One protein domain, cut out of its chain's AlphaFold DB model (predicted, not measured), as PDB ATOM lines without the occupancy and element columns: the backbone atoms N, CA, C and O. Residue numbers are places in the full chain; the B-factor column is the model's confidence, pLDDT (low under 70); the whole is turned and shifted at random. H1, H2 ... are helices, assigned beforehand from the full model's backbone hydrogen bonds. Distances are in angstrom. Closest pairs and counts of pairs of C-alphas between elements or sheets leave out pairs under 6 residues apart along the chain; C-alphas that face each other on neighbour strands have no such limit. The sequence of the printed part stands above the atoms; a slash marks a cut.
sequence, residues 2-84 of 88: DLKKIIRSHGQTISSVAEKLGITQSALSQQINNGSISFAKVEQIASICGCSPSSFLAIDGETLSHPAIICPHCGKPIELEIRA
ATOM      1  N   ASP A   2      51.738   7.477  81.256       69.62
ATOM      2  CA  ASP A   2      51.367   7.036  82.609       69.62
ATOM      3  C   ASP A   2      52.527   7.175  83.621       69.62
ATOM      4  O   ASP A   2      53.005   6.188  84.189       69.62
ATOM      5  N   LEU A   3      52.967   8.408  83.915       74.75
ATOM      6  CA  LEU A   3      54.036   8.665  84.906       74.75
ATOM      7  C   LEU A   3      53.732   8.009  86.271       74.75
ATOM      8  O   LEU A   3      54.619   7.538  86.980       74.75
ATOM      9  N   LYS A   4      52.440   7.921  86.617       79.62
ATOM     10  CA  LYS A   4      51.941   7.297  87.851       79.62
ATOM     11  C   LYS A   4      52.248   5.801  87.938       79.62
ATOM     12  O   LYS A   4      52.445   5.304  89.044       79.62
ATOM     13  N   LYS A   5      52.232   5.083  86.809       80.56
ATOM     14  CA  LYS A   5      52.525   3.641  86.770       80.56
ATOM     15  C   LYS A   5      54.014   3.398  86.971       80.56
ATOM     16  O   LYS A   5      54.372   2.526  87.750       80.56
ATOM     17  N   ILE A   6      54.861   4.224  86.362       77.25
ATOM     18  CA  ILE A   6      56.319   4.104  86.475       77.25
ATOM     19  C   ILE A   6      56.776   4.371  87.903       77.25
ATOM     20  O   ILE A   6      57.487   3.552  88.473       77.25
ATOM     21  N   ILE A   7      56.298   5.457  88.521       82.38
ATOM     22  CA  ILE A   7      56.618   5.769  89.922       82.38
ATOM     23  C   ILE A   7      56.295   4.565  90.824       82.38
ATOM     24  O   ILE A   7      57.131   4.146  91.620       82.38
ATOM     25  N   ARG A   8      55.120   3.946  90.635       83.38
ATOM     26  CA  ARG A   8      54.711   2.748  91.385       83.38
ATOM     27  C   ARG A   8      55.540   1.506  91.055       83.38
ATOM     28  O   ARG A   8      55.863   0.750  91.962       83.38
ATOM     29  N   SER A   9      55.900   1.305  89.788       78.38
ATOM     30  CA  SER A   9      56.737   0.185  89.342       78.38
ATOM     31  C   SER A   9      58.146   0.228  89.940       78.38
ATOM     32  O   SER A   9      58.765  -0.815  90.110       78.38
ATOM     33  N   HIS A  10      58.637   1.419  90.284       79.06
ATOM     34  CA  HIS A  10      59.923   1.628  90.953       79.06
ATOM     35  C   HIS A  10      59.818   1.641  92.491       79.06
ATOM     36  O   HIS A  10      60.740   2.083  93.173       79.06
ATOM     37  N   GLY A  11      58.697   1.181  93.060       80.69
ATOM     38  CA  GLY A  11      58.503   1.108  94.512       80.69
ATOM     39  C   GLY A  11      58.346   2.470  95.195       80.69
ATOM     40  O   GLY A  11      58.410   2.559  96.418       80.69
ATOM     41  N   GLN A  12      58.132   3.538  94.425       85.12
ATOM     42  CA  GLN A  12      57.900   4.883  94.939       85.12
ATOM     43  C   GLN A  12      56.403   5.209  94.947       85.12
ATOM     44  O   GLN A  12      55.593   4.653  94.199       85.12
ATOM     45  N   THR A  13      56.013   6.155  95.798       89.00
ATOM     46  CA  THR A  13      54.654   6.709  95.801       89.00
ATOM     47  C   THR A  13      54.677   8.135  95.274       89.00
ATOM     48  O   THR A  13      55.650   8.862  95.462       89.00
ATOM     49  N   ILE A  14      53.578   8.577  94.655       86.81
ATOM     50  CA  ILE A  14      53.456   9.973  94.197       86.81
ATOM     51  C   ILE A  14      53.638  10.945  95.367       86.81
ATOM     52  O   ILE A  14      54.213  12.009  95.187       86.81
ATOM     53  N   SER A  15      53.203  10.559  96.570       87.88
ATOM     54  CA  SER A  15      53.382  11.375  97.770       87.88
ATOM     55  C   SER A  15      54.853  11.510  98.167       87.88
ATOM     56  O   SER A  15      55.302  12.623  98.402       87.88
ATOM     57  N   SER A  16      55.618  10.411  98.175       88.94
ATOM     58  CA  SER A  16      57.048  10.449  98.523       88.94
ATOM     59  C   SER A  16      57.869  11.238  97.503       88.94
ATOM     60  O   SER A  16      58.742  12.022  97.864       88.94
ATOM     61  N   VAL A  17      57.547  11.087  96.218       89.00
ATOM     62  CA  VAL A  17      58.193  11.854  95.148       89.00
ATOM     63  C   VAL A  17      57.847  13.342  95.256       89.00
ATOM     64  O   VAL A  17      58.738  14.179  95.144       89.00
ATOM     65  N   ALA A  18      56.582  13.684  95.521       89.94
ATOM     66  CA  ALA A  18      56.149  15.068  95.712       89.94
ATOM     67  C   ALA A  18      56.835  15.730  96.918       89.94
ATOM     68  O   ALA A  18      57.305  16.860  96.802       89.94
ATOM     69  N   GLU A  19      56.963  15.004  98.031       89.88
ATOM     70  CA  GLU A  19      57.661  15.465  99.234       89.88
ATOM     71  C   GLU A  19      59.137  15.772  98.946       89.88
ATOM     72  O   GLU A  19      59.617  16.856  99.271       89.88
ATOM     73  N   LYS A  20      59.831  14.881  98.227       88.38
ATOM     74  CA  LYS A  20      61.228  15.090  97.798       88.38
ATOM     75  C   LYS A  20      61.403  16.232  96.790       88.38
ATOM     76  O   LYS A  20      62.481  16.810  96.708       88.38
ATOM     77  N   LEU A  21      60.359  16.559  96.031       86.81
ATOM     78  CA  LEU A  21      60.315  17.704  95.114       86.81
ATOM     79  C   LEU A  21      59.897  19.013  95.804       86.81
ATOM     80  O   LEU A  21      59.910  20.058  95.156       86.81
ATOM     81  N   GLY A  22      59.486  18.972  97.075       88.06
ATOM     82  CA  GLY A  22      58.974  20.142  97.793       88.06
ATOM     83  C   GLY A  22      57.636  20.665  97.258       88.06
ATOM     84  O   GLY A  22      57.335  21.848  97.399       88.06
ATOM     85  N   ILE A  23      56.831  19.810  96.618       89.44
ATOM     86  CA  ILE A  23      55.515  20.165  96.069       89.44
ATOM     87  C   ILE A  23      54.412  19.318  96.699       89.44
ATOM     88  O   ILE A  23      54.649  18.253  97.263       89.44
ATOM     89  N   THR A  24      53.162  19.756  96.566       90.94
ATOM     90  CA  THR A  24      52.031  18.950  97.032       90.94
ATOM     91  C   THR A  24      51.772  17.772  96.090       90.94
ATOM     92  O   THR A  24      51.906  17.876  94.866       90.94
ATOM     93  N   GLN A  25      51.324  16.646  96.651       90.38
ATOM     94  CA  GLN A  25      50.933  15.462  95.877       90.38
ATOM     95  C   GLN A  25      49.864  15.795  94.821       90.38
ATOM     96  O   GLN A  25      49.947  15.322  93.687       90.38
ATOM     97  N   SER A  26      48.910  16.667  95.164       88.88
ATOM     98  CA  SER A  26      47.854  17.109  94.250       88.88
ATOM     99  C   SER A  26      48.409  17.929  93.079       88.88
ATOM    100  O   SER A  26      48.009  17.701  91.938       88.88
ATOM    101  N   ALA A  27      49.390  18.812  93.319       87.88
ATOM    102  CA  ALA A  27      50.058  19.569  92.256       87.88
ATOM    103  C   ALA A  27      50.843  18.654  91.306       87.88
ATOM    104  O   ALA A  27      50.747  18.806  90.088       87.88
ATOM    105  N   LEU A  28      51.567  17.666  91.843       87.75
ATOM    106  CA  LEU A  28      52.263  16.671  91.024       87.75
ATOM    107  C   LEU A  28      51.267  15.847  90.197       87.75
ATOM    108  O   LEU A  28      51.445  15.669  88.995       87.75
ATOM    109  N   SER A  29      50.178  15.386  90.814       86.69
ATOM    110  CA  SER A  29      49.140  14.603  90.138       86.69
ATOM    111  C   SER A  29      48.439  15.410  89.038       86.69
ATOM    112  O   SER A  29      48.185  14.870  87.961       86.69
ATOM    113  N   GLN A  30      48.173  16.700  89.258       87.50
ATOM    114  CA  GLN A  30      47.645  17.606  88.232       87.50
ATOM    115  C   GLN A  30      48.634  17.802  87.081       87.50
ATOM    116  O   GLN A  30      48.234  17.662  85.931       87.50
ATOM    117  N   GLN A  31      49.920  18.040  87.359       85.94
ATOM    118  CA  GLN A  31      50.944  18.172  86.312       85.94
ATOM    119  C   GLN A  31      51.061  16.908  85.452       85.94
ATOM    120  O   GLN A  31      51.210  17.010  84.237       85.94
ATOM    121  N   ILE A  32      50.937  15.729  86.071       83.81
ATOM    122  CA  ILE A  32      50.941  14.438  85.373       83.81
ATOM    123  C   ILE A  32      49.671  14.250  84.534       83.81
ATOM    124  O   ILE A  32      49.764  13.868  83.374       83.81
ATOM    125  N   ASN A  33      48.488  14.499  85.105       82.94
ATOM    126  CA  ASN A  33      47.212  14.301  84.405       82.94
ATOM    127  C   ASN A  33      47.008  15.300  83.258       82.94
ATOM    128  O   ASN A  33      46.467  14.935  82.223       82.94
ATOM    129  N   ASN A  34      47.424  16.551  83.450       82.38
ATOM    130  CA  ASN A  34      47.207  17.636  82.497       82.38
ATOM    131  C   ASN A  34      48.341  17.753  81.463       82.38
ATOM    132  O   ASN A  34      48.355  18.699  80.683       82.38
ATOM    133  N   GLY A  35      49.339  16.858  81.510       74.25
ATOM    134  CA  GLY A  35      50.478  16.852  80.585       74.25
ATOM    135  C   GLY A  35      51.375  18.094  80.654       74.25
ATOM    136  O   GLY A  35      52.208  18.297  79.781       74.25
ATOM    137  N   SER A  36      51.229  18.932  81.684       79.56
ATOM    138  CA  SER A  36      51.966  20.197  81.837       79.56
ATOM    139  C   SER A  36      53.340  20.008  82.503       79.56
ATOM    140  O   SER A  36      54.051  20.973  82.786       79.56
ATOM    141  N   ILE A  37      53.729  18.764  82.789       82.50
ATOM    142  CA  ILE A  37      55.011  18.468  83.419       82.50
ATOM    143  C   ILE A  37      56.170  18.685  82.435       82.50
ATOM    144  O   ILE A  37      56.235  18.078  81.371       82.50
ATOM    145  N   SER A  38      57.106  19.563  82.793       83.50
ATOM    146  CA  SER A  38      58.315  19.800  81.999       83.50
ATOM    147  C   SER A  38      59.292  18.626  82.097       83.50
ATOM    148  O   SER A  38      59.388  17.980  83.143       83.50
ATOM    149  N   PHE A  39      60.098  18.423  81.051       81.19
ATOM    150  CA  PHE A  39      61.148  17.396  81.014       81.19
ATOM    151  C   PHE A  39      62.095  17.461  82.225       81.19
ATOM    152  O   PHE A  39      62.360  16.438  82.845       81.19
ATOM    153  N   ALA A  40      62.511  18.663  82.642       82.94
ATOM    154  CA  ALA A  40      63.374  18.843  83.815       82.94
ATOM    155  C   ALA A  40      62.790  18.215  85.097       82.94
ATOM    156  O   ALA A  40      63.502  17.592  85.876       82.94
ATOM    157  N   LYS A  41      61.468  18.308  85.301       83.56
ATOM    158  CA  LYS A  41      60.801  17.663  86.444       83.56
ATOM    159  C   LYS A  41      60.746  16.150  86.296       83.56
ATOM    160  O   LYS A  41      60.889  15.446  87.289       83.56
ATOM    161  N   VAL A  42      60.544  15.648  85.080       83.19
ATOM    162  CA  VAL A  42      60.599  14.206  84.799       83.19
ATOM    163  C   VAL A  42      61.989  13.656  85.123       83.19
ATOM    164  O   VAL A  42      62.088  12.619  85.769       83.19
ATOM    165  N   GLU A  43      63.050  14.380  84.774       84.00
ATOM    166  CA  GLU A  43      64.434  14.016  85.099       84.00
ATOM    167  C   GLU A  43      64.705  14.013  86.612       84.00
ATOM    168  O   GLU A  43      65.317  13.080  87.138       84.00
ATOM    169  N   GLN A  44      64.184  15.000  87.348       86.31
ATOM    170  CA  GLN A  44      64.274  15.004  88.811       86.31
ATOM    171  C   GLN A  44      63.520  13.826  89.440       86.31
ATOM    172  O   GLN A  44      64.036  13.178  90.350       86.31
ATOM    173  N   ILE A  45      62.321  13.510  88.943       84.75
ATOM    174  CA  ILE A  45      61.546  12.344  89.389       84.75
ATOM    175  C   ILE A  45      62.318  11.054  89.106       84.75
ATOM    176  O   ILE A  45      62.388  10.183  89.969       84.75
ATOM    177  N   ALA A  46      62.934  10.949  87.932       83.75
ATOM    178  CA  ALA A  46      63.757   9.813  87.543       83.75
ATOM    179  C   ALA A  46      64.966   9.647  88.475       83.75
ATOM    180  O   ALA A  46      65.204   8.557  88.989       83.75
ATOM    181  N   SER A  47      65.638  10.751  88.802       85.25
ATOM    182  CA  SER A  47      66.756  10.779  89.754       85.25
ATOM    183  C   SER A  47      66.333  10.326  91.156       85.25
ATOM    184  O   SER A  47      67.024   9.534  91.791       85.25
ATOM    185  N   ILE A  48      65.164  10.771  91.629       85.00
ATOM    186  CA  ILE A  48      64.589  10.368  92.923       85.00
ATOM    187  C   ILE A  48      64.211   8.882  92.941       85.00
ATOM    188  O   ILE A  48      64.382   8.209  93.960       85.00
ATOM    189  N   CYS A  49      63.672   8.384  91.830       80.94
ATOM    190  CA  CYS A  49      63.277   6.990  91.653       80.94
ATOM    191  C   CYS A  49      64.464   6.070  91.312       80.94
ATOM    192  O   CYS A  49      64.280   4.855  91.270       80.94
ATOM    193  N   GLY A  50      65.660   6.621  91.079       78.00
ATOM    194  CA  GLY A  50      66.851   5.863  90.694       78.00
ATOM    195  C   GLY A  50      66.739   5.209  89.316       78.00
ATOM    196  O   GLY A  50      67.269   4.121  89.110       78.00
ATOM    197  N   CYS A  51      66.017   5.826  88.381       73.88
ATOM    198  CA  CYS A  51      65.800   5.291  87.040       73.88
ATOM    199  C   CYS A  51      66.122   6.307  85.944       73.88
ATOM    200  O   CYS A  51      66.206   7.509  86.184       73.88
ATOM    201  N   SER A  52      66.332   5.816  84.721       75.44
ATOM    202  CA  SER A  52      66.634   6.675  83.576       75.44
ATOM    203  C   SER A  52      65.389   7.468  83.144       75.44
ATOM    204  O   SER A  52      64.321   6.865  82.999       75.44
ATOM    205  N   PRO A  53      65.507   8.781  82.849       71.12
ATOM    206  CA  PRO A  53      64.399   9.620  82.372       71.12
ATOM    207  C   PRO A  53      63.691   9.045  81.137       71.12
ATOM    208  O   PRO A  53      62.479   9.187  80.994       71.12
ATOM    209  N   SER A  54      64.428   8.317  80.291       67.06
ATOM    210  CA  SER A  54      63.923   7.604  79.111       67.06
ATOM    211  C   SER A  54      62.786   6.630  79.432       67.06
ATOM    212  O   SER A  54      61.877   6.477  78.624       67.06
ATOM    213  N   SER A  55      62.779   6.032  80.629       66.19
ATOM    214  CA  SER A  55      61.705   5.134  81.080       66.19
ATOM    215  C   SER A  55      60.355   5.861  81.161       66.19
ATOM    216  O   SER A  55      59.314   5.293  80.849       66.19
ATOM    217  N   PHE A  56      60.370   7.157  81.498       67.69
ATOM    218  CA  PHE A  56      59.175   8.003  81.584       67.69
ATOM    219  C   PHE A  56      58.680   8.523  80.234       67.69
ATOM    220  O   PHE A  56      57.514   8.911  80.126       67.69
ATOM    221  N   LEU A  57      59.552   8.521  79.225       64.06
ATOM    222  CA  LEU A  57      59.281   8.999  77.868       64.06
ATOM    223  C   LEU A  57      58.868   7.866  76.925       64.06
ATOM    224  O   LEU A  57      58.122   8.116  75.987       64.06
ATOM    225  N   ALA A  58      59.268   6.625  77.210       56.16
ATOM    226  CA  ALA A  58      58.958   5.429  76.419       56.16
ATOM    227  C   ALA A  58      57.486   4.960  76.512       56.16
ATOM    228  O   ALA A  58      57.183   3.788  76.305       56.16
ATOM    229  N   ILE A  59      56.548   5.857  76.830       52.09
ATOM    230  CA  ILE A  59      55.112   5.550  76.876       52.09
ATOM    231  C   ILE A  59      54.460   6.007  75.573       52.09
ATOM    232  O   ILE A  59      53.596   6.882  75.583       52.09
ATOM    233  N   ASP A  60      54.919   5.405  74.481       42.78
ATOM    234  CA  ASP A  60      54.104   5.020  73.333       42.78
ATOM    235  C   ASP A  60      54.862   3.901  72.593       42.78
ATOM    236  O   ASP A  60      55.940   4.111  72.049       42.78
ATOM    237  N   GLY A  61      54.350   2.673  72.669       45.47
ATOM    238  CA  GLY A  61      54.629   1.616  71.691       45.47
ATOM    239  C   GLY A  61      55.970   0.874  71.689       45.47
ATOM    240  O   GLY A  61      56.002  -0.216  71.130       45.47
ATOM    241  N   GLU A  62      57.050   1.357  72.301       43.53
ATOM    242  CA  GLU A  62      58.370   0.745  72.074       43.53
ATOM    243  C   GLU A  62      58.995   0.221  73.363       43.53
ATOM    244  O   GLU A  62      59.935   0.767  73.942       43.53
ATOM    245  N   THR A  63      58.493  -0.941  73.781       42.41
ATOM    246  CA  THR A  63      59.383  -1.979  74.305       42.41
ATOM    247  C   THR A  63      60.596  -2.011  73.377       42.41
ATOM    248  O   THR A  63      60.464  -2.396  72.217       42.41
ATOM    249  N   LEU A  64      61.759  -1.570  73.864       47.84
ATOM    250  CA  LEU A  64      63.061  -1.804  73.242       47.84
ATOM    251  C   LEU A  64      63.347  -3.312  73.273       47.84
ATOM    252  O   LEU A  64      64.241  -3.796  73.963       47.84
ATOM    253  N   SER A  65      62.543  -4.072  72.543       45.66
ATOM    254  CA  SER A  65      62.823  -5.433  72.148       45.66
ATOM    255  C   SER A  65      63.608  -5.305  70.850       45.66
ATOM    256  O   SER A  65      63.025  -5.274  69.771       45.66
ATOM    257  N   HIS A  66      64.930  -5.234  71.012       51.34
ATOM    258  CA  HIS A  66      66.006  -5.242  70.013       51.34
ATOM    259  C   HIS A  66      66.579  -3.866  69.622       51.34
ATOM    260  O   HIS A  66      65.842  -2.979  69.196       51.34
ATOM    261  N   PRO A  67      67.914  -3.678  69.701       55.69
ATOM    262  CA  PRO A  67      68.561  -2.579  68.996       55.69
ATOM    263  C   PRO A  67      68.258  -2.733  67.503       55.69
ATOM    264  O   PRO A  67      68.570  -3.766  66.911       55.69
ATOM    265  N   ALA A  68      67.628  -1.725  66.898       64.50
ATOM    266  CA  ALA A  68      67.380  -1.708  65.464       64.50
ATOM    267  C   ALA A  68      68.732  -1.721  64.733       64.50
ATOM    268  O   ALA A  68      69.468  -0.733  64.734       64.50
ATOM    269  N   ILE A  69      69.092  -2.859  64.140       74.75
ATOM    270  CA  ILE A  69      70.303  -2.973  63.330       74.75
ATOM    271  C   ILE A  69      70.014  -2.243  62.020       74.75
ATOM    272  O   ILE A  69      69.189  -2.679  61.220       74.75
ATOM    273  N   ILE A  70      70.669  -1.102  61.816       79.38
ATOM    274  CA  ILE A  70      70.508  -0.294  60.606       79.38
ATOM    275  C   ILE A  70      71.473  -0.796  59.533       79.38
ATOM    276  O   ILE A  70      72.672  -0.933  59.776       79.38
ATOM    277  N   CYS A  71      70.963  -1.057  58.330       77.81
ATOM    278  CA  CYS A  71      71.784  -1.488  57.207       77.81
ATOM    279  C   CYS A  71      72.720  -0.350  56.745       77.81
ATOM    280  O   CYS A  71      72.221   0.676  56.273       77.81
ATOM    281  N   PRO A  72      74.058  -0.520  56.770       81.38
ATOM    282  CA  PRO A  72      75.003   0.526  56.360       81.38
ATOM    283  C   PRO A  72      74.974   0.830  54.852       81.38
ATOM    284  O   PRO A  72      75.551   1.820  54.419       81.38
ATOM    285  N   HIS A  73      74.308  -0.004  54.046       76.38
ATOM    286  CA  HIS A  73      74.212   0.174  52.594       76.38
ATOM    287  C   HIS A  73      72.980   0.985  52.158       76.38
ATOM    288  O   HIS A  73      73.025   1.676  51.144       76.38
ATOM    289  N   CYS A  74      71.863   0.900  52.889       78.69
ATOM    290  CA  CYS A  74      70.602   1.540  52.483       78.69
ATOM    291  C   CYS A  74      69.883   2.320  53.591       78.69
ATOM    292  O   CYS A  74      68.842   2.914  53.320       78.69
ATOM    293  N   GLY A  75      70.396   2.310  54.826       74.56
ATOM    294  CA  GLY A  75      69.832   3.048  55.961       74.56
ATOM    295  C   GLY A  75      68.517   2.490  56.512       74.56
ATOM    296  O   GLY A  75      67.911   3.111  57.379       74.56
ATOM    297  N   LYS A  76      68.055   1.333  56.023       77.12
ATOM    298  CA  LYS A  76      66.807   0.699  56.476       77.12
ATOM    299  C   LYS A  76      67.052  -0.217  57.686       77.12
ATOM    300  O   LYS A  76      68.129  -0.819  57.756       77.12
ATOM    301  N   PRO A  77      66.079  -0.351  58.608       79.81
ATOM    302  CA  PRO A  77      66.165  -1.310  59.708       79.81
ATOM    303  C   PRO A  77      66.128  -2.751  59.178       79.81
ATOM    304  O   PRO A  77      65.384  -3.056  58.245       79.81
ATOM    305  N   ILE A  78      66.949  -3.626  59.760       81.19
ATOM    306  CA  ILE A  78      67.019  -5.055  59.439       81.19
ATOM    307  C   ILE A  78      66.128  -5.822  60.422       81.19
ATOM    308  O   ILE A  78      66.371  -5.803  61.627       81.19
ATOM    309  N   GLU A  79      65.120  -6.521  59.900       76.06
ATOM    310  CA  GLU A  79      64.278  -7.442  60.668       76.06
ATOM    311  C   GLU A  79      64.975  -8.811  60.770       76.06
ATOM    312  O   GLU A  79      65.367  -9.391  59.754       76.06
ATOM    313  N   LEU A  80      65.184  -9.310  61.994       71.44
ATOM    314  CA  LEU A  80      65.838 -10.597  62.259       71.44
ATOM    315  C   LEU A  80      64.830 -11.606  62.821       71.44
ATOM    316  O   LEU A  80      64.280 -11.402  63.899       71.44
ATOM    317  N   GLU A  81      64.657 -12.736  62.134       71.56
ATOM    318  CA  GLU A  81      63.934 -13.904  62.649       71.56
ATOM    319  C   GLU A  81      64.935 -14.891  63.275       71.56
ATOM    320  O   GLU A  81      65.775 -15.469  62.579       71.56
ATOM    321  N   ILE A  82      64.865 -15.105  64.594       77.69
ATOM    322  CA  ILE A  82      65.688 -16.118  65.270       77.69
ATOM    323  C   ILE A  82      65.017 -17.484  65.105       77.69
ATOM    324  O   ILE A  82      63.989 -17.761  65.719       77.69
ATOM    325  N   ARG A  83      65.629 -18.374  64.318       73.44
ATOM    326  CA  ARG A  83      65.233 -19.786  64.242       73.44
ATOM    327  C   ARG A  83      66.109 -20.629  65.159       73.44
ATOM    328  O   ARG A  83      67.268 -20.895  64.838       73.44
ATOM    329  N   ALA A  84      65.555 -21.082  66.280       69.81
ATOM    330  CA  ALA A  84      66.196 -22.110  67.089       69.81
ATOM    331  C   ALA A  84      66.178 -23.437  66.310       69.81
ATOM    332  O   ALA A  84      65.114 -23.967  65.996       69.81
TER     333      ALA A  84
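AT A GLANCE: This is residues 2 to 84 of the 88 residues of the protein "XRE family transcriptional regulator" of Prevotella copri (UniProt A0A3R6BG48). A small head of five helices sits at one end, and a long tail with no named element, residues 58 to 84, runs away from it and makes much of the length. In the head the longest helix, H4, and H1 run the same way, nearly side by side; H2 packs on H4 about perpendicular to it and meets H1 only at a corner, H3 packs on H2, and the very short H5 sits on the tail's side of the head. Far along the tail the chain folds back on itself, where residues 69 to 70 pair antiparallel with residues 77 to 78. The printed part has 83 residues with five named helices, in the order H1, H2, H3, H4, H5, and no named strand; the class is all helix, though under half of the residues, 38 of 83, are in named elements. The whole is only just loose, close to extended, with a radius of gyration of the C-alphas of 17.4 A, and elongated, with spans of 52 by 28 by 19 A.

IN THESE COORDINATES: H4, residues 39 to 49, measures 15.0 A and begins at C-alpha 39, (61.148, 17.396, 81.014). H1, residues 3 to 9, measures 9.9 A from C-alpha 3 at (54.036, 8.665, 84.906). H2, residues 14 to 20, measures 10.0 A, and H3, residues 25 to 33, 12.1 A. H5, residues 54 to 57, measures 5.0 A and ends at C-alpha 57, (59.281, 8.999, 77.868).

HOW THE PARTS SIT: H4 touches H2, about perpendicular at 87 degrees; their closest C-alphas, of Val 17 and Ile 45, are 6.7 A apart. H4 and H1 are close but not clearly touching, the closest C-alphas being those of Ile 7 and Cys 49 at 7.0 A, with a shallow tilt of 14 degrees, the same way. H2 touches H3 at a steep tilt of 63 degrees, opposite ways, closest at the C-alphas of Ser 15 and Gln 25, 5.1 A. H1 and H2 only just touch, with 3 pairs of C-alphas within 8 A, and touch only at the corner. H1 and H5 also only just touch, with 3 such pairs, the closest being Leu 3 and Phe 56 at 6.2 A. H3 is apart from H4 and from H5. In H1, H2, H3 and H4 every O i to N i+4 pair is within hydrogen-bond range; H5 is too short for such a pair.

THE WHOLE: The two C-alphas farthest apart, those of Thr 24 and His 73, are 53.1 A apart. The printed part has no cut, and the four links between the helices are tight. The mean pLDDT of the printed part is 76.8; it is under 70 at residue 2, residues 54 to 68 and residue 84.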